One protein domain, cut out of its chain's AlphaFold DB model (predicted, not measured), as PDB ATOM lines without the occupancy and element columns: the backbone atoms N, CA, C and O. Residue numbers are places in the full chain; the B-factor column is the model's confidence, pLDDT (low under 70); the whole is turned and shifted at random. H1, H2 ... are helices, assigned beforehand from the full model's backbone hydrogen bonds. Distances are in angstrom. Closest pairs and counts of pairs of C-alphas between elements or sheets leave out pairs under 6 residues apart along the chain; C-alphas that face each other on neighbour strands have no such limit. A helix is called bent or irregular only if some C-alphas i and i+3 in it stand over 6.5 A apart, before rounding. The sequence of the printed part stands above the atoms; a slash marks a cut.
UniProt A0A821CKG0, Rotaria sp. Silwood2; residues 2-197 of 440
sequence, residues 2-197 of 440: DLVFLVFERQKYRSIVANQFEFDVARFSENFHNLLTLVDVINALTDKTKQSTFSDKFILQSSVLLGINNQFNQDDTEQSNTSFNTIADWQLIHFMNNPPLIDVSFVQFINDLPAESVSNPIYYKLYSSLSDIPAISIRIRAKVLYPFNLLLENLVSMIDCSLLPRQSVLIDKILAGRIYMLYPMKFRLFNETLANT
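What this domain is: This is residues 2 to 197 of the 440 residues of a protein of Rotaria sp. Silwood2 (UniProt A0A821CKG0). A long helix, H7, runs through the middle along the domain's length; H2, H3 and H4 cross it, and H6 folds alongside. H8 packs on H2, H1 sits at one end, and residues 190 to 197 of H9 stick out. The 196 printed residues hold nine named helices, H1 to H9 in chain order, and no named strand: all helix, mostly crossed, compact with a radius of gyration of the C-alphas of 17.8 A, spanning 55 by 35 by 33 A.

How they stand to each other: H1, residues 2 to 17, is close but not clearly touching the hub H7, residues 135 to 158; closest C-alphas Tyr 13 and Met 158, 7.0 A. H2, residues 25 to 46, touches H7 with residues 31 to 41 alone, a steep tilt of 42 degrees, opposite ways; closest C-alphas Leu 38 and Leu 151, 6.8 A. H7 touches H3, residues 56 to 66, with 143 to 147 alone, about perpendicular at 81 degrees; closest C-alphas Ser 62 and Pro 147, 5.6 A. H7 touches H4, residues 74 to 83, with 137 to 141 alone; closest C-alphas Ser 80 and Ser 137, 4.5 A. H5, residues 86 to 96, only just touches H7, with 3 pairs of C-alphas within 8 A; closest Leu 92 and Ala 142, 7.6 A. H6, residues 106 to 112, and H7 form a hairpin, a shallow tilt of 7 degrees; closest C-alphas Ile 110 and Arg 139, 6.6 A. H8, residues 169 to 180, touches residues 39 to 46 of H2 alone; closest C-alphas Ile 42 and Gly 177, 5.5 A. H9, residues 183 to 197, is close but not clearly touching H7; closest C-alphas Glu 153 and Met 185, 6.7 A. Every O i to N i+4 pair is within hydrogen-bond range in H2, H3, H5, H6 and H9; H1 has 9 of 12, H4 5 of 6, H7 17 of 20, H8 6 of 8.

Where its parts are: H1 begins at C-alpha 2 (127.348, -6.732, 94.217) and has a kink of 26 degrees near residue 11. H2 is 31.7 A long and H7 35.9 A. H7 and H8 are irregular: C-alphas 154 and 157 are 7.3 A apart, 176 and 179 7.5 A. H9 ends at C-alpha 197 (98.553, -15.876, 107.931).

The domain as a whole: The two farthest C-alphas, Phe 21 and Ile 122, are 55.5 A apart. The printed part has no cut; the link H6 to H7 is long, 22 residues. Mean pLDDT of the printed part is 81.5, with 34 residues under 70, among them 2 to 26.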
ATOM      1  N   ASP A   2     127.711  -5.381  93.778       48.94
ATOM      2  CA  ASP A   2     127.348  -6.732  94.217       48.94
ATOM      3  C   ASP A   2     127.584  -6.976  95.713       48.94
ATOM      4  O   ASP A   2     126.841  -7.709  96.356       48.94
ATOM      5  N   LEU A   3     128.558  -6.290  96.317       36.00
ATOM      6  CA  LEU A   3     128.953  -6.505  97.716       36.00
ATOM      7  C   LEU A   3     127.969  -5.950  98.760       36.00
ATOM      8  O   LEU A   3     127.838  -6.531  99.829       36.00
ATOM      9  N   VAL A   4     127.252  -4.860  98.467       40.09
ATOM     10  CA  VAL A   4     126.246  -4.293  99.394       40.09
ATOM     11  C   VAL A   4     124.950  -5.112  99.350       40.09
ATOM     12  O   VAL A   4     124.316  -5.331 100.380       40.09
ATOM     13  N   PHE A   5     124.625  -5.645  98.170       48.34
ATOM     14  CA  PHE A   5     123.541  -6.599  97.942       48.34
ATOM     15  C   PHE A   5     123.725  -7.889  98.759       48.34
ATOM     16  O   PHE A   5     122.808  -8.374  99.418       48.34
ATOM     17  N   LEU A   6     124.967  -8.376  98.787       46.94
ATOM     18  CA  LEU A   6     125.431  -9.564  99.502       46.94
ATOM     19  C   LEU A   6     125.349  -9.468 101.036       46.94
ATOM     20  O   LEU A   6     125.255 -10.499 101.698       46.94
ATOM     21  N   VAL A   7     125.411  -8.274 101.633       43.78
ATOM     22  CA  VAL A   7     125.456  -8.123 103.105       43.78
ATOM     23  C   VAL A   7     124.059  -8.147 103.733       43.78
ATOM     24  O   VAL A   7     123.894  -8.733 104.805       43.78
ATOM     25  N   PHE A   8     123.050  -7.579 103.066       46.16
ATOM     26  CA  PHE A   8     121.682  -7.504 103.599       46.16
ATOM     27  C   PHE A   8     120.953  -8.856 103.548       46.16
ATOM     28  O   PHE A   8     120.398  -9.296 104.555       46.16
ATOM     29  N   GLU A   9     121.038  -9.569 102.422       52.03
ATOM     30  CA  GLU A   9     120.471 -10.921 102.273       52.03
ATOM     31  C   GLU A   9     121.171 -11.938 103.200       52.03
ATOM     32  O   GLU A   9     120.533 -12.812 103.787       52.03
ATOM     33  N   ARG A  10     122.479 -11.770 103.454       48.50
ATOM     34  CA  ARG A  10     123.254 -12.625 104.375       48.50
ATOM     35  C   ARG A  10     122.821 -12.493 105.839       48.50
ATOM     36  O   ARG A  10     122.876 -13.484 106.567       48.50
ATOM     37  N   GLN A  11     122.403 -11.309 106.296       45.19
ATOM     38  CA  GLN A  11     121.855 -11.145 107.652       45.19
ATOM     39  C   GLN A  11     120.469 -11.789 107.787       45.19
ATOM     40  O   GLN A  11     120.168 -12.394 108.815       45.19
ATOM     41  N   LYS A  12     119.662 -11.734 106.726       51.84
ATOM     42  CA  LYS A  12     118.312 -12.299 106.692       51.84
ATOM     43  C   LYS A  12     118.318 -13.823 106.608       51.84
ATOM     44  O   LYS A  12     117.662 -14.480 107.410       51.84
ATOM     45  N   TYR A  13     119.163 -14.396 105.750       52.38
ATOM     46  CA  TYR A  13     119.357 -15.845 105.670       52.38
ATOM     47  C   TYR A  13     119.941 -16.418 106.968       52.38
ATOM     48  O   TYR A  13     119.533 -17.485 107.414       52.38
ATOM     49  N   ARG A  14     120.821 -15.670 107.654       46.84
ATOM     50  CA  ARG A  14     121.267 -16.030 109.010       46.84
ATOM     51  C   ARG A  14     120.115 -16.106 110.009       46.84
ATOM     52  O   ARG A  14     120.150 -16.985 110.854       46.84
ATOM     53  N   SER A  15     119.108 -15.236 109.914       48.47
ATOM     54  CA  SER A  15     117.933 -15.292 110.799       48.47
ATOM     55  C   SER A  15     116.997 -16.469 110.489       48.47
ATOM     56  O   SER A  15     116.437 -17.051 111.411       48.47
ATOM     57  N   ILE A  16     116.891 -16.869 109.216       47.84
ATOM     58  CA  ILE A  16     116.082 -18.014 108.764       47.84
ATOM     59  C   ILE A  16     116.755 -19.344 109.145       47.84
ATOM     60  O   ILE A  16     116.096 -20.260 109.632       47.84
ATOM     61  N   VAL A  17     118.080 -19.441 108.985       48.50
ATOM     62  CA  VAL A  17     118.852 -20.662 109.274       48.50
ATOM     63  C   VAL A  17     119.253 -20.782 110.746       48.50
ATOM     64  O   VAL A  17     119.511 -21.885 111.209       48.50
ATOM     65  N   ALA A  18     119.231 -19.702 111.537       46.84
ATOM     66  CA  ALA A  18     119.495 -19.776 112.982       46.84
ATOM     67  C   ALA A  18     118.537 -20.719 113.744       46.84
ATOM     68  O   ALA A  18     118.861 -21.127 114.856       46.84
ATOM     69  N   ASN A  19     117.406 -21.099 113.138       44.97
ATOM     70  CA  ASN A  19     116.438 -22.049 113.690       44.97
ATOM     71  C   ASN A  19     116.553 -23.483 113.128       44.97
ATOM     72  O   ASN A  19     115.760 -24.339 113.515       44.97
ATOM     73  N   GLN A  20     117.511 -23.777 112.238       45.62
ATOM     74  CA  GLN A  20     117.748 -25.124 111.702       45.62
ATOM     75  C   GLN A  20     119.181 -25.584 112.004       45.62
ATOM     76  O   GLN A  20     120.153 -24.868 111.771       45.62
ATOM     77  N   PHE A  21     119.301 -26.785 112.573       45.81
ATOM     78  CA  PHE A  21     120.576 -27.442 112.866       45.81
ATOM     79  C   PHE A  21     121.412 -27.611 111.576       45.81
ATOM     80  O   PHE A  21     120.901 -28.106 110.579       45.81
ATOM     81  N   GLU A  22     122.689 -27.213 111.653       49.50
ATOM     82  CA  GLU A  22     123.755 -27.245 110.626       49.50
ATOM     83  C   GLU A  22     123.600 -26.337 109.383       49.50
ATOM     84  O   GLU A  22     122.792 -26.543 108.483       49.50
ATOM     85  N   PHE A  23     124.478 -25.327 109.296       56.41
ATOM     86  CA  PHE A  23     124.644 -24.462 108.124       56.41
ATOM     87  C   PHE A  23     125.456 -25.186 107.034       56.41
ATOM     88  O   PHE A  23     126.681 -25.275 107.127       56.41
ATOM     89  N   ASP A  24     124.787 -25.671 105.987       67.19
ATOM     90  CA  ASP A  24     125.435 -26.261 104.808       67.19
ATOM     91  C   ASP A  24     125.989 -25.165 103.873       67.19
ATOM     92  O   ASP A  24     125.267 -24.512 103.110       67.19
ATOM     93  N   VAL A  25     127.307 -24.965 103.935       66.38
ATOM     94  CA  VAL A  25     128.041 -23.969 103.138       66.38
ATOM     95  C   VAL A  25     127.957 -24.261 101.634       66.38
ATOM     96  O   VAL A  25     127.907 -23.322 100.835       66.38
ATOM     97  N   ALA A  26     127.941 -25.536 101.236       65.69
ATOM     98  CA  ALA A  26     127.920 -25.926  99.829       65.69
ATOM     99  C   ALA A  26     126.555 -25.608  99.210       65.69
ATOM    100  O   ALA A  26     126.491 -24.933  98.179       65.69
ATOM    101  N   ARG A  27     125.473 -25.976  99.904       71.88
ATOM    102  CA  ARG A  27     124.101 -25.653  99.494       71.88
ATOM    103  C   ARG A  27     123.851 -24.145  99.442       71.88
ATOM    104  O   ARG A  27     123.218 -23.653  98.510       71.88
ATOM    105  N   PHE A  28     124.390 -23.387 100.401       69.50
ATOM    106  CA  PHE A  28     124.318 -21.924 100.375       69.50
ATOM    107  C   PHE A  28     125.039 -21.330  99.156       69.50
ATOM    108  O   PHE A  28     124.496 -20.453  98.482       69.50
ATOM    109  N   SER A  29     126.250 -21.812  98.861       74.94
ATOM    110  CA  SER A  29     127.026 -21.366  97.700       74.94
ATOM    111  C   SER A  29     126.282 -21.644  96.394       74.94
ATOM    112  O   SER A  29     126.150 -20.753  95.555       74.94
ATOM    113  N   GLU A  30     125.736 -22.847  96.223       82.06
ATOM    114  CA  GLU A  30     124.974 -23.215  95.029       82.06
ATOM    115  C   GLU A  30     123.736 -22.327  94.845       82.06
ATOM    116  O   GLU A  30     123.544 -21.735  93.778       82.06
ATOM    117  N   ASN A  31     122.947 -22.149  95.908       82.00
ATOM    118  CA  ASN A  31     121.773 -21.285  95.888       82.00
ATOM    119  C   ASN A  31     122.120 -19.830  95.555       82.00
ATOM    120  O   ASN A  31     121.391 -19.174  94.812       82.00
ATOM    121  N   PHE A  32     123.255 -19.327  96.044       83.31
ATOM    122  CA  PHE A  32     123.721 -17.986  95.708       83.31
ATOM    123  C   PHE A  32     124.031 -17.842  94.212       83.31
ATOM    124  O   PHE A  32     123.582 -16.893  93.569       83.31
ATOM    125  N   HIS A  33     124.740 -18.805  93.619       86.62
ATOM    126  CA  HIS A  33     124.986 -18.777  92.178       86.62
ATOM    127  C   HIS A  33     123.688 -18.928  91.375       86.62
ATOM    128  O   HIS A  33     123.590 -18.398  90.273       86.62
ATOM    129  N   ASN A  34     122.705 -19.667  91.888       89.75
ATOM    130  CA  ASN A  34     121.396 -19.816  91.257       89.75
ATOM    131  C   ASN A  34     120.569 -18.520  91.337       89.75
ATOM    132  O   ASN A  34     119.885 -18.193  90.371       89.75
ATOM    133  N   LEU A  35     120.698 -17.727  92.408       89.06
ATOM    134  CA  LEU A  35     120.119 -16.378  92.491       89.06
ATOM    135  C   LEU A  35     120.708 -15.430  91.442       89.06
ATOM    136  O   LEU A  35     119.964 -14.675  90.819       89.06
ATOM    137  N   LEU A  36     122.022 -15.480  91.205       89.69
ATOM    138  CA  LEU A  36     122.648 -14.696  90.132       89.69
ATOM    139  C   LEU A  36     122.112 -15.117  88.759       89.69
ATOM    140  O   LEU A  36     121.657 -14.271  87.993       89.69
ATOM    141  N   THR A  37     122.054 -16.428  88.498       92.75
ATOM    142  CA  THR A  37     121.453 -16.974  87.274       92.75
ATOM    143  C   THR A  37     120.002 -16.517  87.098       92.75
ATOM    144  O   THR A  37     119.616 -16.127  86.001       92.75
ATOM    145  N   LEU A  38     119.201 -16.500  88.169       92.88
ATOM    146  CA  LEU A  38     117.822 -16.016  88.131       92.88
ATOM    147  C   LEU A  38     117.748 -14.542  87.702       92.88
ATOM    148  O   LEU A  38     116.925 -14.189  86.859       92.88
ATOM    149  N   VAL A  39     118.609 -13.683  88.255       91.88
ATOM    150  CA  VAL A  39     118.659 -12.256  87.897       91.88
ATOM    151  C   VAL A  39     119.050 -12.064  86.430       91.88
ATOM    152  O   VAL A  39     118.420 -11.253  85.746       91.88
ATOM    153  N   ASP A  40     120.027 -12.820  85.930       92.94
ATOM    154  CA  ASP A  40     120.452 -12.768  84.526       92.94
ATOM    155  C   ASP A  40     119.308 -13.149  83.580       92.94
ATOM    156  O   ASP A  40     119.015 -12.428  82.625       92.94
ATOM    157  N   VAL A  41     118.593 -14.233  83.890       94.69
ATOM    158  CA  VAL A  41     117.442 -14.697  83.101       94.69
ATOM    159  C   VAL A  41     116.318 -13.662  83.103       94.69
ATOM    160  O   VAL A  41     115.745 -13.375  82.053       94.69
ATOM    161  N   ILE A  42     116.021 -13.049  84.255       94.62
ATOM    162  CA  ILE A  42     115.029 -11.970  84.344       94.62
ATOM    163  C   ILE A  42     115.445 -10.783  83.473       94.62
ATOM    164  O   ILE A  42     114.608 -10.238  82.752       94.62
ATOM    165  N   ASN A  43     116.714 -10.372  83.523       93.69
ATOM    166  CA  ASN A  43     117.219  -9.277  82.693       93.69
ATOM    167  C   ASN A  43     117.045  -9.594  81.204       93.69
ATOM    168  O   ASN A  43     116.518  -8.757  80.475       93.69
ATOM    169  N   ALA A  44     117.395 -10.810  80.782       93.38
ATOM    170  CA  ALA A  44     117.254 -11.237  79.395       93.38
ATOM    171  C   ALA A  44     115.787 -11.298  78.936       93.38
ATOM    172  O   ALA A  44     115.444 -10.814  77.859       93.38
ATOM    173  N   LEU A  45     114.881 -11.829  79.767       93.25
ATOM    174  CA  LEU A  45     113.452 -11.888  79.443       93.25
ATOM    175  C   LEU A  45     112.820 -10.491  79.352       93.25
ATOM    176  O   LEU A  45     112.037 -10.228  78.434       93.25
ATOM    177  N   THR A  46     113.169  -9.603  80.288       92.69
ATOM    178  CA  THR A  46     112.601  -8.248  80.405       92.69
ATOM    179  C   THR A  46     113.236  -7.217  79.471       92.69
ATOM    180  O   THR A  46     112.726  -6.096  79.366       92.69
ATOM    181  N   ASP A  47     114.295  -7.587  78.751       91.62
ATOM    182  CA  ASP A  47     114.876  -6.772  77.694       91.62
ATOM    183  C   ASP A  47     113.863  -6.552  76.561       91.62
ATOM    184  O   ASP A  47     113.429  -7.472  75.863       91.62
ATOM    185  N   LYS A  48     113.486  -5.287  76.365       85.69
ATOM    186  CA  LYS A  48     112.530  -4.880  75.329       85.69
ATOM    187  C   LYS A  48     113.107  -4.976  73.923       85.69
ATOM    188  O   LYS A  48     112.330  -5.062  72.979       85.69
ATOM    189  N   THR A  49     114.431  -4.927  73.783       88.44
ATOM    190  CA  THR A  49     115.109  -5.060  72.488       88.44
ATOM    191  C   THR A  49     115.225  -6.517  72.051       88.44
ATOM    192  O   THR A  49     115.415  -6.767  70.865       88.44
ATOM    193  N   LYS A  50     115.072  -7.462  72.994       86.81
ATOM    194  CA  LYS A  50     115.226  -8.910  72.784       86.81
ATOM    195  C   LYS A  50     116.607  -9.308  72.245       86.81
ATOM    196  O   LYS A  50     116.738 -10.347  71.607       86.81
ATOM    197  N   GLN A  51     117.630  -8.494  72.520       87.69
ATOM    198  CA  GLN A  51     119.018  -8.738  72.109       87.69
ATOM    199  C   GLN A  51     119.847  -9.400  73.213       87.69
ATOM    200  O   GLN A  51     120.920  -9.933  72.946       87.69
ATOM    201  N   SER A  52     119.366  -9.361  74.455       90.00
ATOM    202  CA  SER A  52     120.034  -9.999  75.584       90.00
ATOM    203  C   SER A  52     120.084 -11.521  75.436       90.00
ATOM    204  O   SER A  52     119.089 -12.165  75.091       90.00
ATOM    205  N   THR A  53     121.247 -12.083  75.751       89.50
ATOM    206  CA  THR A  53     121.519 -13.521  75.728       89.50
ATOM    207  C   THR A  53     121.255 -14.159  77.091       89.50
ATOM    208  O   THR A  53     121.188 -13.471  78.115       89.50
ATOM    209  N   PHE A  54     121.086 -15.483  77.119       92.81
ATOM    210  CA  PHE A  54     121.008 -16.226  78.375       92.81
ATOM    211  C   PHE A  54     122.404 -16.694  78.786       92.81
ATOM    212  O   PHE A  54     123.267 -16.918  77.944       92.81
ATOM    213  N   SER A  55     122.649 -16.848  80.089       91.69
ATOM    214  CA  SER A  55     123.945 -17.348  80.551       91.69
ATOM    215  C   SER A  55     124.126 -18.825  80.189       91.69
ATOM    216  O   SER A  55     123.192 -19.620  80.315       91.69
ATOM    217  N   ASP A  56     125.351 -19.222  79.827       91.44
ATOM    218  CA  ASP A  56     125.688 -20.624  79.519       91.44
ATOM    219  C   ASP A  56     125.280 -21.570  80.651       91.44
ATOM    220  O   ASP A  56     124.796 -22.680  80.429       91.44
ATOM    221  N   LYS A  57     125.416 -21.095  81.896       91.56
ATOM    222  CA  LYS A  57     124.978 -21.822  83.084       91.56
ATOM    223  C   LYS A  57     123.475 -22.118  83.048       91.56
ATOM    224  O   LYS A  57     123.085 -23.247  83.339       91.56
ATOM    225  N   PHE A  58     122.639 -21.141  82.690       94.38
ATOM    226  CA  PHE A  58     121.196 -21.345  82.575       94.38
ATOM    227  C   PHE A  58     120.850 -22.337  81.460       94.38
ATOM    228  O   PHE A  58     120.019 -23.221  81.670       94.38
ATOM    229  N   ILE A  59     121.506 -22.238  80.300       93.88
ATOM    230  CA  ILE A  59     121.295 -23.153  79.166       93.88
ATOM    231  C   ILE A  59     121.671 -24.593  79.552       93.88
ATOM    232  O   ILE A  59     120.908 -25.532  79.300       93.88
ATOM    233  N   LEU A  60     122.807 -24.774  80.231       91.44
ATOM    234  CA  LEU A  60     123.259 -26.076  80.719       91.44
ATOM    235  C   LEU A  60     122.279 -26.664  81.749       91.44
ATOM    236  O   LEU A  60     121.860 -27.814  81.616       91.44
ATOM    237  N   GLN A  61     121.873 -25.875  82.750       90.38
ATOM    238  CA  GLN A  61     120.901 -26.302  83.765       90.38
ATOM    239  C   GLN A  61     119.553 -26.673  83.131       90.38
ATOM    240  O   GLN A  61     118.970 -27.703  83.473       90.38
ATOM    241  N   SER A  62     119.092 -25.885  82.159       91.06
ATOM    242  CA  SER A  62     117.860 -26.147  81.409       91.06
ATOM    243  C   SER A  62     117.938 -27.453  80.617       91.06
ATOM    244  O   SER A  62     116.982 -28.223  80.597       91.06
ATOM    245  N   SER A  63     119.092 -27.741  80.012       88.06
ATOM    246  CA  SER A  63     119.332 -28.969  79.245       88.06
ATOM    247  C   SER A  63     119.260 -30.230  80.107       88.06
ATOM    248  O   SER A  63     118.704 -31.241  79.677       88.06
ATOM    249  N   VAL A  64     119.785 -30.170  81.336       88.12
ATOM    250  CA  VAL A  64     119.663 -31.264  82.314       88.12
ATOM    251  C   VAL A  64     118.203 -31.448  82.728       88.12
ATOM    252  O   VAL A  64     117.719 -32.575  82.793       88.12
ATOM    253  N   LEU A  65     117.492 -30.343  82.954       85.31
ATOM    254  CA  LEU A  65     116.113 -30.349  83.430       85.31
ATOM    255  C   LEU A  65     115.109 -30.909  82.413       85.31
ATOM    256  O   LEU A  65     114.217 -31.677  82.760       85.31
ATOM    257  N   LEU A  66     115.226 -30.477  81.159       85.81
ATOM    258  CA  LEU A  66     114.277 -30.805  80.095       85.81
ATOM    259  C   LEU A  66     114.540 -32.186  79.472       85.81
ATOM    260  O   LEU A  66     113.680 -32.725  78.769       85.81
ATOM    261  N   GLY A  67     115.722 -32.750  79.727       85.56
ATOM    262  CA  GLY A  67     116.197 -33.991  79.132       85.56
ATOM    263  C   GLY A  67     116.806 -33.802  77.739       85.56
ATOM    264  O   GLY A  67     116.603 -32.795  77.060       85.56
ATOM    265  N   ILE A  68     117.549 -34.821  77.296       81.06
ATOM    266  CA  ILE A  68     118.384 -34.797  76.079       81.06
ATOM    267  C   ILE A  68     117.584 -34.399  74.826       81.06
ATOM    268  O   ILE A  68     118.070 -33.634  73.999       81.06
ATOM    269  N   ASN A  69     116.331 -34.841  74.713       85.19
ATOM    270  CA  ASN A  69     115.488 -34.575  73.539       85.19
ATOM    271  C   ASN A  69     114.953 -33.133  73.466       85.19
ATOM    272  O   ASN A  69     114.380 -32.741  72.451       85.19
ATOM    273  N   ASN A  70     115.103 -32.345  74.533       88.50
ATOM    274  CA  ASN A  70     114.533 -31.005  74.643       88.50
ATOM    275  C   ASN A  70     115.574 -29.909  74.877       88.50
ATOM    276  O   ASN A  70     115.198 -28.785  75.208       88.50
ATOM    277  N   GLN A  71     116.849 -30.200  74.631       90.56
ATOM    278  CA  GLN A  71     117.918 -29.208  74.682       90.56
ATOM    279  C   GLN A  71     117.662 -28.052  73.701       90.56
ATOM    280  O   GLN A  71     116.890 -28.176  72.740       90.56
ATOM    281  N   PHE A  72     118.273 -26.913  74.007       93.44
ATOM    282  CA  PHE A  72     118.328 -25.726  73.163       93.44
ATOM    283  C   PHE A  72     119.667 -25.028  73.402       93.44
ATOM    284  O   PHE A  72     120.273 -25.196  74.462       93.44
ATOM    285  N   ASN A  73     120.128 -24.262  72.422       94.06
ATOM    286  CA  ASN A  73     121.360 -23.483  72.503       94.06
ATOM    287  C   ASN A  73     121.076 -21.975  72.390       94.06
ATOM    288  O   ASN A  73     119.927 -21.536  72.336       94.06
ATOM    289  N   GLN A  74     122.140 -21.174  72.391       93.88
ATOM    290  CA  GLN A  74     122.033 -19.722  72.313       93.88
ATOM    291  C   GLN A  74     121.404 -19.263  70.981       93.88
ATOM    292  O   GLN A  74     120.478 -18.450  71.011       93.88
ATOM    293  N   ASP A  75     121.795 -19.860  69.852       93.88
ATOM    294  CA  ASP A  75     121.250 -19.552  68.519       93.88
ATOM    295  C   ASP A  75     119.733 -19.806  68.441       93.88
ATOM    296  O   ASP A  75     118.984 -18.982  67.913       93.88
ATOM    297  N   ASP A  76     119.252 -20.902  69.041       94.38
ATOM    298  CA  ASP A  76     117.823 -21.222  69.135       94.38
ATOM    299  C   ASP A  76     117.059 -20.106  69.867       94.38
ATOM    300  O   ASP A  76     115.977 -19.676  69.448       94.38
ATOM    301  N   THR A  77     117.619 -19.616  70.982       93.31
ATOM    302  CA  THR A  77     116.992 -18.543  71.767       93.31
ATOM    303  C   THR A  77     116.992 -17.212  71.030       93.31
ATOM    304  O   THR A  77     116.000 -16.485  71.104       93.31
ATOM    305  N   GLU A  78     118.048 -16.910  70.276       92.94
ATOM    306  CA  GLU A  78     118.143 -15.704  69.455       92.94
ATOM    307  C   GLU A  78     117.136 -15.742  68.311       92.94
ATOM    308  O   GLU A  78     116.381 -14.786  68.119       92.94
ATOM    309  N   GLN A  79     117.022 -16.880  67.622       92.06
ATOM    310  CA  GLN A  79     116.011 -17.072  66.589       92.06
ATOM    311  C   GLN A  79     114.597 -16.921  67.164       92.06
ATOM    312  O   GLN A  79     113.765 -16.227  66.576       92.06
ATOM    313  N   SER A  80     114.318 -17.509  68.331       93.62
ATOM    314  CA  SER A  80     113.040 -17.324  69.029       93.62
ATOM    315  C   SER A  80     112.793 -15.848  69.374       93.62
ATOM    316  O   SER A  80     111.722 -15.319  69.075       93.62
ATOM    317  N   ASN A  81     113.795 -15.142  69.905       92.94
ATOM    318  CA  ASN A  81     113.710 -13.722  70.251       92.94
ATOM    319  C   ASN A  81     113.312 -12.836  69.060       92.94
ATOM    320  O   ASN A  81     112.519 -11.916  69.250       92.94
ATOM    321  N   THR A  82     113.781 -13.130  67.838       93.00
ATOM    322  CA  THR A  82     113.413 -12.339  66.644       93.00
ATOM    323  C   THR A  82     111.914 -12.340  66.340       93.00
ATOM    324  O   THR A  82     111.403 -11.386  65.757       93.00
ATOM    325  N   SER A  83     111.206 -13.401  66.737       92.88
ATOM    326  CA  SER A  83     109.779 -13.579  66.459       92.88
ATOM    327  C   SER A  83     108.882 -13.155  67.627       92.88
ATOM    328  O   SER A  83     107.666 -13.081  67.466       92.88
ATOM    329  N   PHE A  84     109.447 -12.874  68.807       94.06
ATOM    330  CA  PHE A  84     108.686 -12.587  70.023       94.06
ATOM    331  C   PHE A  84     108.693 -11.103  70.397       94.06
ATOM    332  O   PHE A  84     109.715 -10.425  70.414       94.06
ATOM    333  N   ASN A  85     107.530 -10.617  70.821       90.75
ATOM    334  CA  ASN A  85     107.369  -9.329  71.489       90.75
ATOM    335  C   ASN A  85     106.692  -9.523  72.859       90.75
ATOM    336  O   ASN A  85     106.326 -10.635  73.237       90.75
ATOM    337  N   THR A  86     106.493  -8.436  73.612       87.88
ATOM    338  CA  THR A  86     105.868  -8.499  74.946       87.88
ATOM    339  C   THR A  86     104.447  -9.081  74.928       87.88
ATOM    340  O   THR A  86     104.044  -9.723  75.892       87.88
ATOM    341  N   ILE A  87     103.683  -8.880  73.847       88.94
ATOM    342  CA  ILE A  87     102.318  -9.414  73.720       88.94
ATOM    343  C   ILE A  87     102.365 -10.922  73.462       88.94
ATOM    344  O   ILE A  87     101.620 -11.661  74.100       88.94
ATOM    345  N   ALA A  88     103.257 -11.384  72.584       93.38
ATOM    346  CA  ALA A  88     103.472 -12.804  72.322       93.38
ATOM    347  C   ALA A  88     103.954 -13.545  73.577       93.38
ATOM    348  O   ALA A  88     103.420 -14.599  73.902       93.38
ATOM    349  N   ASP A  89     104.893 -12.963  74.329       92.75
ATOM    350  CA  ASP A  89     105.331 -13.500  75.624       92.75
ATOM    351  C   ASP A  89     104.148 -13.654  76.599       92.75
ATOM    352  O   ASP A  89     103.968 -14.708  77.205       92.75
ATOM    353  N   TRP A  90     103.307 -12.619  76.720       88.56
ATOM    354  CA  TRP A  90     102.123 -12.655  77.581       88.56
ATOM    355  C   TRP A  90     101.109 -13.717  77.133       88.56
ATOM    356  O   TRP A  90     100.601 -14.474  77.959       88.56
ATOM    357  N   GLN A  91     100.843 -13.816  75.825       89.69
ATOM    358  CA  GLN A  91      99.960 -14.838  75.265       89.69
ATOM    359  C   GLN A  91     100.508 -16.250  75.490       89.69
ATOM    360  O   GLN A  91      99.729 -17.147  75.801       89.69
ATOM    361  N   LEU A  92     101.826 -16.449  75.381       92.88
ATOM    362  CA  LEU A  92     102.461 -17.738  75.641       92.88
ATOM    363  C   LEU A  92     102.339 -18.131  77.112       92.88
ATOM    364  O   LEU A  92     101.945 -19.253  77.407       92.88
ATOM    365  N   ILE A  93     102.601 -17.209  78.038       90.62
ATOM    366  CA  ILE A  93     102.406 -17.462  79.469       90.62
ATOM    367  C   ILE A  93     100.946 -17.815  79.754       90.62
ATOM    368  O   ILE A  93     100.674 -18.826  80.395       90.62
ATOM    369  N   HIS A  94      99.991 -17.048  79.224       85.38
ATOM    370  CA  HIS A  94      98.572 -17.377  79.361       85.38
ATOM    371  C   HIS A  94      98.241 -18.759  78.768       85.38
ATOM    372  O   HIS A  94      97.507 -19.536  79.377       85.38
ATOM    373  N   PHE A  95      98.807 -19.098  77.606       86.31
ATOM    374  CA  PHE A  95      98.655 -20.408  76.981       86.31
ATOM    375  C   PHE A  95      99.162 -21.538  77.888       86.31
ATOM    376  O   PHE A  95      98.410 -22.479  78.144       86.31
ATOM    377  N   MET A  96     100.372 -21.396  78.435       87.44
ATOM    378  CA  MET A  96     101.016 -22.358  79.339       87.44
ATOM    379  C   MET A  96     100.266 -22.537  80.669       87.44
ATOM    380  O   MET A  96     100.379 -23.582  81.296       87.44
ATOM    381  N   ASN A  97      99.477 -21.548  81.095       81.56
ATOM    382  CA  ASN A  97      98.696 -21.588  82.336       81.56
ATOM    383  C   ASN A  97      97.306 -22.245  82.195       81.56
ATOM    384  O   ASN A  97      96.488 -22.170  83.123       81.56
ATOM    385  N   ASN A  98      96.972 -22.838  81.043       71.38
ATOM    386  CA  ASN A  98      95.656 -23.453  80.857       71.38
ATOM    387  C   ASN A  98      95.508 -24.787  81.613       71.38
ATOM    388  O   ASN A  98      96.439 -25.587  81.611       71.38
ATOM    389  N   PRO A  99      94.326 -25.064  82.207       52.00
ATOM    390  CA  PRO A  99      94.110 -26.190  83.124       52.00
ATOM    391  C   PRO A  99      94.519 -27.588  82.621       52.00
ATOM    392  O   PRO A  99      95.120 -28.305  83.412       52.00
ATOM    393  N   PRO A 100      94.299 -28.000  81.348       49.44
ATOM    394  CA  PRO A 100      94.700 -29.343  80.908       49.44
ATOM    395  C   PRO A 100      96.223 -29.563  80.886       49.44
ATOM    396  O   PRO A 100      96.667 -30.685  80.673       49.44
ATOM    397  N   LEU A 101      97.022 -28.509  81.084       51.91
ATOM    398  CA  LEU A 101      98.484 -28.566  81.106       51.91
ATOM    399  C   LEU A 101      99.064 -28.737  82.515       51.91
ATOM    400  O   LEU A 101     100.254 -29.006  82.640       51.91
ATOM    401  N   ILE A 102      98.253 -28.566  83.564       52.59
ATOM    402  CA  ILE A 102      98.709 -28.618  84.963       52.59
ATOM    403  C   ILE A 102      98.872 -30.076  85.434       52.59
ATOM    404  O   ILE A 102      99.778 -30.363  86.212       52.59
ATOM    405  N   ASP A 103      98.079 -31.005  84.886       53.97
ATOM    406  CA  ASP A 103      98.117 -32.442  85.219       53.97
ATOM    407  C   ASP A 103      99.155 -33.245  84.414       53.97
ATOM    408  O   ASP A 103      99.325 -34.452  84.606       53.97
ATOM    409  N   VAL A 104      99.858 -32.592  83.488       61.97
ATOM    410  CA  VAL A 104     100.837 -33.215  82.596       61.97
ATOM    411  C   VAL A 104     102.231 -32.738  82.990       61.97
ATOM    412  O   VAL A 104     102.448 -31.552  83.225       61.97
ATOM    413  N   SER A 105     103.213 -33.648  83.048       78.19
ATOM    414  CA  SER A 105     104.600 -33.226  83.284       78.19
ATOM    415  C   SER A 105     105.012 -32.196  82.230       78.19
ATOM    416  O   SER A 105     104.719 -32.359  81.045       78.19
ATOM    417  N   PHE A 106     105.720 -31.143  82.627       79.31
ATOM    418  CA  PHE A 106     106.041 -30.074  81.683       79.31
ATOM    419  C   PHE A 106     106.885 -30.557  80.490       79.31
ATOM    420  O   PHE A 106     106.764 -30.046  79.380       79.31
ATOM    421  N   VAL A 107     107.718 -31.583  80.689       83.69
ATOM    422  CA  VAL A 107     108.470 -32.225  79.599       83.69
ATOM    423  C   VAL A 107     107.519 -32.828  78.565       83.69
ATOM    424  O   VAL A 107     107.726 -32.645  77.367       83.69
ATOM    425  N   GLN A 108     106.459 -33.500  79.017       85.94
ATOM    426  CA  GLN A 108     105.419 -34.021  78.137       85.94
ATOM    427  C   GLN A 108     104.681 -32.880  77.425       85.94
ATOM    428  O   GLN A 108     104.555 -32.926  76.207       85.94
ATOM    429  N   PHE A 109     104.327 -31.804  78.137       86.94
ATOM    430  CA  PHE A 109     103.751 -30.608  77.513       86.94
ATOM    431  C   PHE A 109     104.634 -30.052  76.386       86.94
ATOM    432  O   PHE A 109     104.144 -29.817  75.287       86.94
ATOM    433  N   ILE A 110     105.942 -29.889  76.618       89.25
ATOM    434  CA  ILE A 110     106.880 -29.426  75.584       89.25
ATOM    435  C   ILE A 110     106.940 -30.385  74.398       89.25
ATOM    436  O   ILE A 110     107.119 -29.925  73.271       89.25
ATOM    437  N   ASN A 111     106.830 -31.694  74.627       89.75
ATOM    438  CA  ASN A 111     106.821 -32.689  73.556       89.75
ATOM    439  C   ASN A 111     105.545 -32.629  72.711       89.75
ATOM    440  O   ASN A 111     105.621 -32.864  71.508       89.75
ATOM    441  N   ASP A 112     104.420 -32.266  73.324       89.38
ATOM    442  CA  ASP A 112     103.119 -32.142  72.664       89.38
ATOM    443  C   ASP A 112     102.956 -30.813  71.902       89.38
ATOM    444  O   ASP A 112     102.002 -30.644  71.137       89.38
ATOM    445  N   LEU A 113     103.882 -29.860  72.083       91.75
ATOM    446  CA  LEU A 113     103.878 -28.614  71.322       91.75
ATOM    447  C   LEU A 113     104.258 -28.843  69.853       91.75
ATOM    448  O   LEU A 113     105.246 -29.536  69.575       91.75
ATOM    449  N   PRO A 114     103.561 -28.175  68.912       94.31
ATOM    450  CA  PRO A 114     103.954 -28.167  67.511       94.31
ATOM    451  C   PRO A 114     105.407 -27.690  67.346       94.31
ATOM    452  O   PRO A 114     105.897 -26.846  68.102       94.31
ATOM    453  N   ALA A 115     106.114 -28.258  66.370       94.31
ATOM    454  CA  ALA A 115     107.559 -28.079  66.195       94.31
ATOM    455  C   ALA A 115     107.946 -27.690  64.763       94.31
ATOM    456  O   ALA A 115     109.118 -27.750  64.397       94.31
ATOM    457  N   GLU A 116     106.969 -27.325  63.937       95.44
ATOM    458  CA  GLU A 116     107.203 -26.954  62.551       95.44
ATOM    459  C   GLU A 116     107.909 -25.592  62.457       95.44
ATOM    460  O   GLU A 116     107.712 -24.692  63.278       95.44
ATOM    461  N   SER A 117     108.702 -25.401  61.401       95.19
ATOM    462  CA  SER A 117     109.370 -24.121  61.114       95.19
ATOM    463  C   SER A 117     108.420 -23.029  60.599       95.19
ATOM    464  O   SER A 117     108.867 -21.938  60.258       95.19
ATOM    465  N   VAL A 118     107.121 -23.321  60.511       95.62
ATOM    466  CA  VAL A 118     106.069 -22.410  60.042       95.62
ATOM    467  C   VAL A 118     105.082 -22.101  61.163       95.62
ATOM    468  O   VAL A 118     105.035 -22.787  62.186       95.62
ATOM    469  N   SER A 119     104.292 -21.046  60.983       95.44
ATOM    470  CA  SER A 119     103.235 -20.658  61.912       95.44
ATOM    471  C   SER A 119     102.083 -21.669  61.936       95.44
ATOM    472  O   SER A 119     101.707 -22.203  60.891       95.44
ATOM    473  N   ASN A 120     101.470 -21.880  63.105       92.38
ATOM    474  CA  ASN A 120     100.339 -22.801  63.276       92.38
ATOM    475  C   ASN A 120      99.082 -22.075  63.809       92.38
ATOM    476  O   ASN A 120      98.728 -22.206  64.987       92.38
ATOM    477  N   PRO A 121      98.374 -21.308  62.957       90.31
ATOM    478  CA  PRO A 121      97.235 -20.491  63.378       90.31
ATOM    479  C   PRO A 121      96.027 -21.323  63.829       90.31
ATOM    480  O   PRO A 121      95.171 -20.823  64.551       90.31
ATOM    481  N   ILE A 122      95.940 -22.595  63.426       84.94
ATOM    482  CA  ILE A 122      94.860 -23.496  63.848       84.94
ATOM    483  C   ILE A 122      95.050 -23.882  65.316       84.94
ATOM    484  O   ILE A 122      94.103 -23.801  66.102       84.94
ATOM    485  N   TYR A 123      96.271 -24.273  65.688       86.94
ATOM    486  CA  TYR A 123      96.602 -24.657  67.057       86.94
ATOM    487  C   TYR A 123      96.532 -23.452  68.005       86.94
ATOM    488  O   TYR A 123      95.902 -23.521  69.060       86.94
ATOM    489  N   TYR A 124      97.079 -22.306  67.588       87.06
ATOM    490  CA  TYR A 124      97.116 -21.081  68.393       87.06
ATOM    491  C   TYR A 124      95.949 -20.118  68.130       87.06
ATOM    492  O   TYR A 124      96.022 -18.957  68.517       87.06
ATOM    493  N   LYS A 125      94.825 -20.580  67.565       82.44
ATOM    494  CA  LYS A 125      93.686 -19.742  67.121       82.44
ATOM    495  C   LYS A 125      93.125 -18.743  68.146       82.44
ATOM    496  O   LYS A 125      92.471 -17.776  67.768       82.44
ATOM    497  N   LEU A 126      93.337 -18.983  69.443       77.56
ATOM    498  CA  LEU A 126      92.904 -18.096  70.532       77.56
ATOM    499  C   LEU A 126      93.911 -16.980  70.864       77.56
ATOM    500  O   LEU A 126      93.590 -16.081  71.638       77.56
ATOM    501  N   TYR A 127      95.109 -17.033  70.286       85.19
ATOM    502  CA  TYR A 127      96.265 -16.203  70.598       85.19
ATOM    503  C   TYR A 127      96.797 -15.575  69.314       85.19
ATOM    504  O   TYR A 127      97.672 -16.120  68.648       85.19
ATOM    505  N   SER A 128      96.244 -14.418  68.952       86.81
ATOM    506  CA  SER A 128      96.534 -13.754  67.677       86.81
ATOM    507  C   SER A 128      98.023 -13.539  67.406       86.81
ATOM    508  O   SER A 128      98.456 -13.751  66.286       86.81
ATOM    509  N   SER A 129      98.815 -13.162  68.413       92.94
ATOM    510  CA  SER A 129     100.254 -12.944  68.244       92.94
ATOM    511  C   SER A 129     101.039 -14.250  68.165       92.94
ATOM    512  O   SER A 129     102.079 -14.263  67.526       92.94
ATOM    513  N   LEU A 130     100.567 -15.340  68.781       94.19
ATOM    514  CA  LEU A 130     101.204 -16.656  68.642       94.19
ATOM    515  C   LEU A 130     100.875 -17.320  67.303       94.19
ATOM    516  O   LEU A 130     101.713 -18.031  66.759       94.19
ATOM    517  N   SER A 131      99.683 -17.076  66.756       92.69
ATOM    518  CA  SER A 131      99.251 -17.623  65.463       92.69
ATOM    519  C   SER A 131     100.166 -17.261  64.298       92.69
ATOM    520  O   SER A 131     100.196 -18.015  63.330       92.69
ATOM    521  N   ASP A 132     100.908 -16.157  64.404       93.62
ATOM    522  CA  ASP A 132     101.820 -15.653  63.372       93.62
ATOM    523  C   ASP A 132     103.287 -16.067  63.605       93.62
ATOM    524  O   ASP A 132     104.153 -15.798  62.774       93.62
ATOM    525  N   ILE A 133     103.592 -16.727  64.729       96.75
ATOM    526  CA  ILE A 133     104.956 -17.116  65.107       96.75
ATOM    527  C   ILE A 133     105.216 -18.572  64.691       96.75
ATOM    528  O   ILE A 133     104.343 -19.424  64.888       96.75
ATOM    529  N   PRO A 134     106.412 -18.903  64.162       97.44
ATOM    530  CA  PRO A 134     106.802 -20.285  63.907       97.44
ATOM    531  C   PRO A 134     106.642 -21.171  65.145       97.44
ATOM    532  O   PRO A 134     107.104 -20.826  66.236       97.44
ATOM    533  N   ALA A 135     106.026 -22.338  64.976       96.31
ATOM    534  CA  ALA A 135     105.756 -23.250  66.082       96.31
ATOM    535  C   ALA A 135     107.033 -23.647  66.847       96.31
ATOM    536  O   ALA A 135     107.047 -23.644  68.081       96.31
ATOM    537  N   ILE A 136     108.136 -23.874  66.128       96.06
ATOM    538  CA  ILE A 136     109.444 -24.149  66.730       96.06
ATOM    539  C   ILE A 136     109.927 -23.019  67.654       96.06
ATOM    540  O   ILE A 136     110.409 -23.291  68.753       96.06
ATOM    541  N   SER A 137     109.729 -21.752  67.277       96.81
ATOM    542  CA  SER A 137     110.113 -20.591  68.088       96.81
ATOM    543  C   SER A 137     109.294 -20.505  69.373       96.81
ATOM    544  O   SER A 137     109.846 -20.152  70.418       96.81
ATOM    545  N   ILE A 138     108.005 -20.863  69.319       96.81
ATOM    546  CA  ILE A 138     107.126 -20.949  70.496       96.81
ATOM    547  C   ILE A 138     107.592 -22.070  71.425       96.81
ATOM    548  O   ILE A 138     107.725 -21.854  72.631       96.81
ATOM    549  N   ARG A 139     107.904 -23.248  70.871       95.44
ATOM    550  CA  ARG A 139     108.413 -24.393  71.635       95.44
ATOM    551  C   ARG A 139     109.742 -24.070  72.323       95.44
ATOM    552  O   ARG A 139     109.896 -24.380  73.501       95.44
ATOM    553  N   ILE A 140     110.669 -23.394  71.639       95.50
ATOM    554  CA  ILE A 140     111.927 -22.902  72.233       95.50
ATOM    555  C   ILE A 140     111.641 -21.904  73.361       95.50
ATOM    556  O   ILE A 140     112.194 -22.027  74.452       95.50
ATOM    557  N   ARG A 141     110.731 -20.947  73.147       95.19
ATOM    558  CA  ARG A 141     110.376 -19.963  74.177       95.19
ATOM    559  C   ARG A 141     109.786 -20.632  75.421       95.19
ATOM    560  O   ARG A 141     110.155 -20.278  76.536       95.19
ATOM    561  N   ALA A 142     108.939 -21.648  75.250       94.00
ATOM    562  CA  ALA A 142     108.396 -22.437  76.355       94.00
ATOM    563  C   ALA A 142     109.486 -23.235  77.102       94.00
ATOM    564  O   ALA A 142     109.473 -23.278  78.335       94.00
ATOM    565  N   LYS A 143     110.472 -23.794  76.378       93.50
ATOM    566  CA  LYS A 143     111.663 -24.445  76.959       93.50
ATOM    567  C   LYS A 143     112.525 -23.489  77.789       93.50
ATOM    568  O   LYS A 143     113.178 -23.950  78.712       93.50
ATOM    569  N   VAL A 144     112.519 -22.186  77.510       94.38
ATOM    570  CA  VAL A 144     113.197 -21.168  78.337       94.38
ATOM    571  C   VAL A 144     112.363 -20.804  79.569       94.38
ATOM    572  O   VAL A 144     112.879 -20.729  80.683       94.38
ATOM    573  N   LEU A 145     111.059 -20.577  79.389       93.75
ATOM    574  CA  LEU A 145     110.190 -20.073  80.456       93.75
ATOM    575  C   LEU A 145     110.012 -21.066  81.607       93.75
ATOM    576  O   LEU A 145     109.854 -20.649  82.753       93.75
ATOM    577  N   TYR A 146     110.053 -22.368  81.346       90.75
ATOM    578  CA  TYR A 146     109.855 -23.353  82.406       90.75
ATOM    579  C   TYR A 146     111.030 -23.531  83.362       90.75
ATOM    580  O   TYR A 146     110.803 -23.395  84.565       90.75
ATOM    581  N   PRO A 147     112.275 -23.752  82.899       91.50
ATOM    582  CA  PRO A 147     113.434 -23.735  83.779       91.50
ATOM    583  C   PRO A 147     113.543 -22.428  84.566       91.50
ATOM    584  O   PRO A 147     113.894 -22.470  85.740       91.50
ATOM    585  N   PHE A 148     113.171 -21.284  83.976       93.69
ATOM    586  CA  PHE A 148     113.066 -20.016  84.706       93.69
ATOM    587  C   PHE A 148     112.087 -20.101  85.891       93.69
ATOM    588  O   PHE A 148     112.442 -19.734  87.010       93.69
ATOM    589  N   ASN A 149     110.871 -20.605  85.664       91.81
ATOM    590  CA  ASN A 149     109.857 -20.731  86.712       91.81
ATOM    591  C   ASN A 149     110.262 -21.721  87.806       91.81
ATOM    592  O   ASN A 149     110.044 -21.448  88.983       91.81
ATOM    593  N   LEU A 150     110.903 -22.829  87.438       88.56
ATOM    594  CA  LEU A 150     111.389 -23.807  88.406       88.56
ATOM    595  C   LEU A 150     112.594 -23.291  89.205       88.56
ATOM    596  O   LEU A 150     112.687 -23.520  90.408       88.56
ATOM    597  N   LEU A 151     113.504 -22.559  88.557       90.00
ATOM    598  CA  LEU A 151     114.607 -21.876  89.231       90.00
ATOM    599  C   LEU A 151     114.070 -20.887  90.270       90.00
ATOM    600  O   LEU A 151     114.547 -20.866  91.402       90.00
ATOM    601  N   LEU A 152     113.056 -20.103  89.903       88.69
ATOM    602  CA  LEU A 152     112.401 -19.174  90.815       88.69
ATOM    603  C   LEU A 152     111.695 -19.905  91.966       88.69
ATOM    604  O   LEU A 152     111.850 -19.498  93.113       88.69
ATOM    605  N   GLU A 153     110.977 -20.994  91.683       84.88
ATOM    606  CA  GLU A 153     110.305 -21.827  92.690       84.88
ATOM    607  C   GLU A 153     111.284 -22.382  93.732       84.88
ATOM    608  O   GLU A 153     111.031 -22.284  94.929       84.88
ATOM    609  N   ASN A 154     112.448 -22.873  93.302       84.38
ATOM    610  CA  ASN A 154     113.468 -23.401  94.211       84.38
ATOM    611  C   ASN A 154     114.116 -22.321  95.092       84.38
ATOM    612  O   ASN A 154     114.612 -22.617  96.180       84.38
ATOM    613  N   LEU A 155     114.134 -21.072  94.624       85.38
ATOM    614  CA  LEU A 155     114.800 -19.956  95.295       85.38
ATOM    615  C   LEU A 155     113.847 -19.071  96.095       85.38
ATOM    616  O   LEU A 155     114.305 -18.241  96.877       85.38
ATOM    617  N   VAL A 156     112.534 -19.230  95.928       77.19
ATOM    618  CA  VAL A 156     111.551 -18.307  96.500       77.19
ATOM    619  C   VAL A 156     111.581 -18.254  98.025       77.19
ATOM    620  O   VAL A 156     111.406 -17.184  98.594       77.19
ATOM    621  N   SER A 157     111.899 -19.366  98.689       75.00
ATOM    622  CA  SER A 157     112.049 -19.421 100.151       75.00
ATOM    623  C   SER A 157     113.214 -18.571 100.672       75.00
ATOM    624  O   SER A 157     113.236 -18.196 101.842       75.00
ATOM    625  N   MET A 158     114.185 -18.251  99.812       73.06
ATOM    626  CA  MET A 158     115.312 -17.373 100.133       73.06
ATOM    627  C   MET A 158     115.017 -15.906  99.841       73.06
ATOM    628  O   MET A 158     115.783 -15.040 100.251       73.06
ATOM    629  N   ILE A 159     113.940 -15.629  99.113       76.50
ATOM    630  CA  ILE A 159     113.573 -14.293  98.681       76.50
ATOM    631  C   ILE A 159     112.529 -13.778  99.658       76.50
ATOM    632  O   ILE A 159     111.409 -14.284  99.714       76.50
ATOM    633  N   ASP A 160     112.864 -12.726 100.404       72.69
ATOM    634  CA  ASP A 160     111.826 -12.044 101.165       72.69
ATOM    635  C   ASP A 160     110.963 -11.201 100.233       72.69
ATOM    636  O   ASP A 160     111.215 -10.014  99.999       72.69
ATOM    637  N   CYS A 161     109.909 -11.838  99.736       70.38
ATOM    638  CA  CYS A 161     108.897 -11.176  98.951       70.38
ATOM    639  C   CYS A 161     108.233 -10.037  99.734       70.38
ATOM    640  O   CYS A 161     107.676  -9.185  99.070       70.38
ATOM    641  N   SER A 162     108.332  -9.943 101.074       67.56
ATOM    642  CA  SER A 162     107.656  -8.914 101.882       67.56
ATOM    643  C   SER A 162     108.065  -7.467 101.643       67.56
ATOM    644  O   SER A 162     107.348  -6.534 102.017       67.56
ATOM    645  N   LEU A 163     109.192  -7.275 100.969       71.38
ATOM    646  CA  LEU A 163     109.741  -5.964 100.683       71.38
ATOM    647  C   LEU A 163     108.923  -5.224  99.616       71.38
ATOM    648  O   LEU A 163     108.524  -5.771  98.588       71.38
ATOM    649  N   LEU A 164     108.716  -3.929  99.844       69.38
ATOM    650  CA  LEU A 164     108.078  -3.033  98.885       69.38
ATOM    651  C   LEU A 164     109.020  -2.728  97.704       69.38
ATOM    652  O   LEU A 164     110.246  -2.801  97.848       69.38
ATOM    653  N   PRO A 165     108.476  -2.303  96.544       72.56
ATOM    654  CA  PRO A 165     109.294  -1.850  95.424       72.56
ATOM    655  C   PRO A 165     110.335  -0.811  95.861       72.56
ATOM    656  O   PRO A 165     110.018   0.089  96.645       72.56
ATOM    657  N   ARG A 166     111.551  -0.896  95.313       77.56
ATOM    658  CA  ARG A 166     112.743  -0.078  95.625       77.56
ATOM    659  C   ARG A 166     113.438  -0.371  96.953       77.56
ATOM    660  O   ARG A 166     114.443   0.274  97.245       77.56
ATOM    661  N   GLN A 167     112.950  -1.320  97.752       77.44
ATOM    662  CA  GLN A 167     113.646  -1.749  98.971       77.44
ATOM    663  C   GLN A 167     114.684  -2.849  98.705       77.44
ATOM    664  O   GLN A 167     115.634  -2.989  99.470       77.44
ATOM    665  N   SER A 168     114.537  -3.603  97.612       82.12
ATOM    666  CA  SER A 168     115.506  -4.603  97.156       82.12
ATOM    667  C   SER A 168     115.535  -4.643  95.632       82.12
ATOM    668  O   SER A 168     114.493  -4.788  94.994       82.12
ATOM    669  N   VAL A 169     116.735  -4.574  95.045       83.00
ATOM    670  CA  VAL A 169     116.894  -4.723  93.586       83.00
ATOM    671  C   VAL A 169     116.433  -6.114  93.141       83.00
ATOM    672  O   VAL A 169     115.921  -6.245  92.037       83.00
ATOM    673  N   LEU A 170     116.550  -7.143  93.990       84.75
ATOM    674  CA  LEU A 170     116.145  -8.512  93.647       84.75
ATOM    675  C   LEU A 170     114.635  -8.557  93.462       84.75
ATOM    676  O   LEU A 170     114.147  -9.043  92.448       84.75
ATOM    677  N   ILE A 171     113.911  -7.967  94.412       84.06
ATOM    678  CA  ILE A 171     112.459  -7.835  94.340       84.06
ATOM    679  C   ILE A 171     112.053  -6.973  93.153       84.06
ATOM    680  O   ILE A 171     111.173  -7.372  92.403       84.06
ATOM    681  N   ASP A 172     112.724  -5.850  92.896       85.69
ATOM    682  CA  ASP A 172     112.417  -5.027  91.723       85.69
ATOM    683  C   ASP A 172     112.595  -5.799  90.406       85.69
ATOM    684  O   ASP A 172     111.789  -5.649  89.484       85.69
ATOM    685  N   LYS A 173     113.614  -6.664  90.319       88.75
ATOM    686  CA  LYS A 173     113.839  -7.550  89.170       88.75
ATOM    687  C   LYS A 173     112.752  -8.616  89.070       88.75
ATOM    688  O   LYS A 173     112.147  -8.754  88.010       88.75
ATOM    689  N   ILE A 174     112.433  -9.308  90.159       88.25
ATOM    690  CA  ILE A 174     111.349 -10.302  90.219       88.25
ATOM    691  C   ILE A 174     110.019  -9.670  89.800       88.25
ATOM    692  O   ILE A 174     109.335 -10.179  88.913       88.25
ATOM    693  N   LEU A 175     109.686  -8.498  90.343       86.75
ATOM    694  CA  LEU A 175     108.492  -7.748  89.976       86.75
ATOM    695  C   LEU A 175     108.515  -7.317  88.506       86.75
ATOM    696  O   LEU A 175     107.465  -7.335  87.866       86.75
ATOM    697  N   ALA A 176     109.669  -6.956  87.936       88.62
ATOM    698  CA  ALA A 176     109.791  -6.688  86.501       88.62
ATOM    699  C   ALA A 176     109.551  -7.952  85.654       88.62
ATOM    700  O   ALA A 176     108.895  -7.877  84.616       88.62
ATOM    701  N   GLY A 177     110.017  -9.109  86.130       90.50
ATOM    702  CA  GLY A 177     109.840 -10.420  85.505       90.50
ATOM    703  C   GLY A 177     108.475 -11.075  85.739       90.50
ATOM    704  O   GLY A 177     108.217 -12.138  85.183       90.50
ATOM    705  N   ARG A 178     107.574 -10.463  86.519       89.44
ATOM    706  CA  ARG A 178     106.306 -11.086  86.946       89.44
ATOM    707  C   ARG A 178     105.405 -11.567  85.808       89.44
ATOM    708  O   ARG A 178     104.640 -12.503  85.998       89.44
ATOM    709  N   ILE A 179     105.493 -10.955  84.626       89.31
ATOM    710  CA  ILE A 179     104.713 -11.365  83.445       89.31
ATOM    711  C   ILE A 179     105.162 -12.714  82.865       89.31
ATOM    712  O   ILE A 179     104.423 -13.296  82.086       89.31
ATOM    713  N   TYR A 180     106.355 -13.188  83.235       92.75
ATOM    714  CA  TYR A 180     106.954 -14.452  82.798       92.75
ATOM    715  C   TYR A 180     106.746 -15.593  83.801       92.75
ATOM    716  O   TYR A 180     107.165 -16.726  83.559       92.75
ATOM    717  N   MET A 181     106.135 -15.294  84.945       91.44
ATOM    718  CA  MET A 181     105.868 -16.269  85.993       91.44
ATOM    719  C   MET A 181     104.543 -16.987  85.732       91.44
ATOM    720  O   MET A 181     103.528 -16.354  85.441       91.44
ATOM    721  N   LEU A 182     104.550 -18.306  85.878       88.06
ATOM    722  CA  LEU A 182     103.395 -19.170  85.697       88.06
ATOM    723  C   LEU A 182     102.443 -19.072  86.896       88.06
ATOM    724  O   LEU A 182     102.854 -18.917  88.048       88.06
ATOM    725  N   TYR A 183     101.149 -19.196  86.616       84.00
ATOM    726  CA  TYR A 183     100.076 -19.134  87.605       84.00
ATOM    727  C   TYR A 183     100.224 -20.190  88.701       84.00
ATOM    728  O   TYR A 183     100.120 -19.794  89.858       84.00
ATOM    729  N   PRO A 184     100.505 -21.481  88.410       79.00
ATOM    730  CA  PRO A 184     100.693 -22.488  89.456       79.00
ATOM    731  C   PRO A 184     101.739 -22.082  90.497       79.00
ATOM    732  O   PRO A 184     101.516 -22.228  91.695       79.00
ATOM    733  N   MET A 185     102.844 -21.479  90.050       81.94
ATOM    734  CA  MET A 185     103.902 -20.998  90.935       81.94
ATOM    735  C   MET A 185     103.432 -19.815  91.794       81.94
ATOM    736  O   MET A 185     103.603 -19.841  93.013       81.94
ATOM    737  N   LYS A 186     102.778 -18.810  91.198       84.88
ATOM    738  CA  LYS A 186     102.212 -17.671  91.948       84.88
ATOM    739  C   LYS A 186     101.155 -18.105  92.962       84.88
ATOM    740  O   LYS A 186     101.143 -17.604  94.082       84.88
ATOM    741  N   PHE A 187     100.275 -19.028  92.577       80.12
ATOM    742  CA  PHE A 187      99.202 -19.527  93.433       80.12
ATOM    743  C   PHE A 187      99.716 -20.392  94.574       80.12
ATOM    744  O   PHE A 187      99.189 -20.288  95.676       80.12
ATOM    745  N   ARG A 188     100.763 -21.193  94.354       77.38
ATOM    746  CA  ARG A 188     101.411 -21.936  95.439       77.38
ATOM    747  C   ARG A 188     101.895 -20.987  96.531       77.38
ATOM    748  O   ARG A 188     101.521 -21.149  97.685       77.38
ATOM    749  N   LEU A 189     102.621 -19.938  96.145       76.94
ATOM    750  CA  LEU A 189     103.083 -18.907  97.075       76.94
ATOM    751  C   LEU A 189     101.942 -18.175  97.775       76.94
ATOM    752  O   LEU A 189     102.006 -17.898  98.972       76.94
ATOM    753  N   PHE A 190     100.899 -17.845  97.018       78.81
ATOM    754  CA  PHE A 190      99.704 -17.210  97.550       78.81
ATOM    755  C   PHE A 190      99.040 -18.092  98.618       78.81
ATOM    756  O   PHE A 190      98.791 -17.620  99.724       78.81
ATOM    757  N   ASN A 191      98.843 -19.379  98.328       78.75
ATOM    758  CA  ASN A 191      98.220 -20.342  99.233       78.75
ATOM    759  C   ASN A 191      99.082 -20.625 100.470       78.75
ATOM    760  O   ASN A 191      98.556 -20.642 101.578       78.75
ATOM    761  N   GLU A 192     100.399 -20.783 100.311       77.19
ATOM    762  CA  GLU A 192     101.335 -20.930 101.437       77.19
ATOM    763  C   GLU A 192     101.276 -19.718 102.373       77.19
ATOM    764  O   GLU A 192     101.315 -19.846 103.594       77.19
ATOM    765  N   THR A 193     101.128 -18.522 101.812       75.00
ATOM    766  CA  THR A 193     101.022 -17.290 102.598       75.00
ATOM    767  C   THR A 193      99.694 -17.176 103.313       75.00
ATOM    768  O   THR A 193      99.665 -16.777 104.477       75.00
ATOM    769  N   LEU A 194      98.597 -17.520 102.639       77.19
ATOM    770  CA  LEU A 194      97.290 -17.590 103.279       77.19
ATOM    771  C   LEU A 194      97.332 -18.565 104.458       77.19
ATOM    772  O   LEU A 194      96.970 -18.171 105.557       77.19
ATOM    773  N   ALA A 195      97.897 -19.762 104.274       78.12
ATOM    774  CA  ALA A 195      98.065 -20.740 105.348       78.12
ATOM    775  C   ALA A 195      98.936 -20.212 106.507       78.12
ATOM    776  O   ALA A 195      98.615 -20.420 107.671       78.12
ATOM    777  N   ASN A 196     100.016 -19.477 106.213       75.06
ATOM    778  CA  ASN A 196     100.883 -18.883 107.242       75.06
ATOM    779  C   ASN A 196     100.249 -17.688 107.973       75.06
ATOM    780  O   ASN A 196     100.672 -17.344 109.078       75.06
ATOM    781  N   THR A 197      99.289 -17.008 107.342       74.69
ATOM    782  CA  THR A 197      98.553 -15.876 107.931       74.69
ATOM    783  C   THR A 197      97.226 -16.297 108.554       74.69
ATOM    784  O   THR A 197      96.579 -15.466 109.199       74.69
TER     785      THR A 197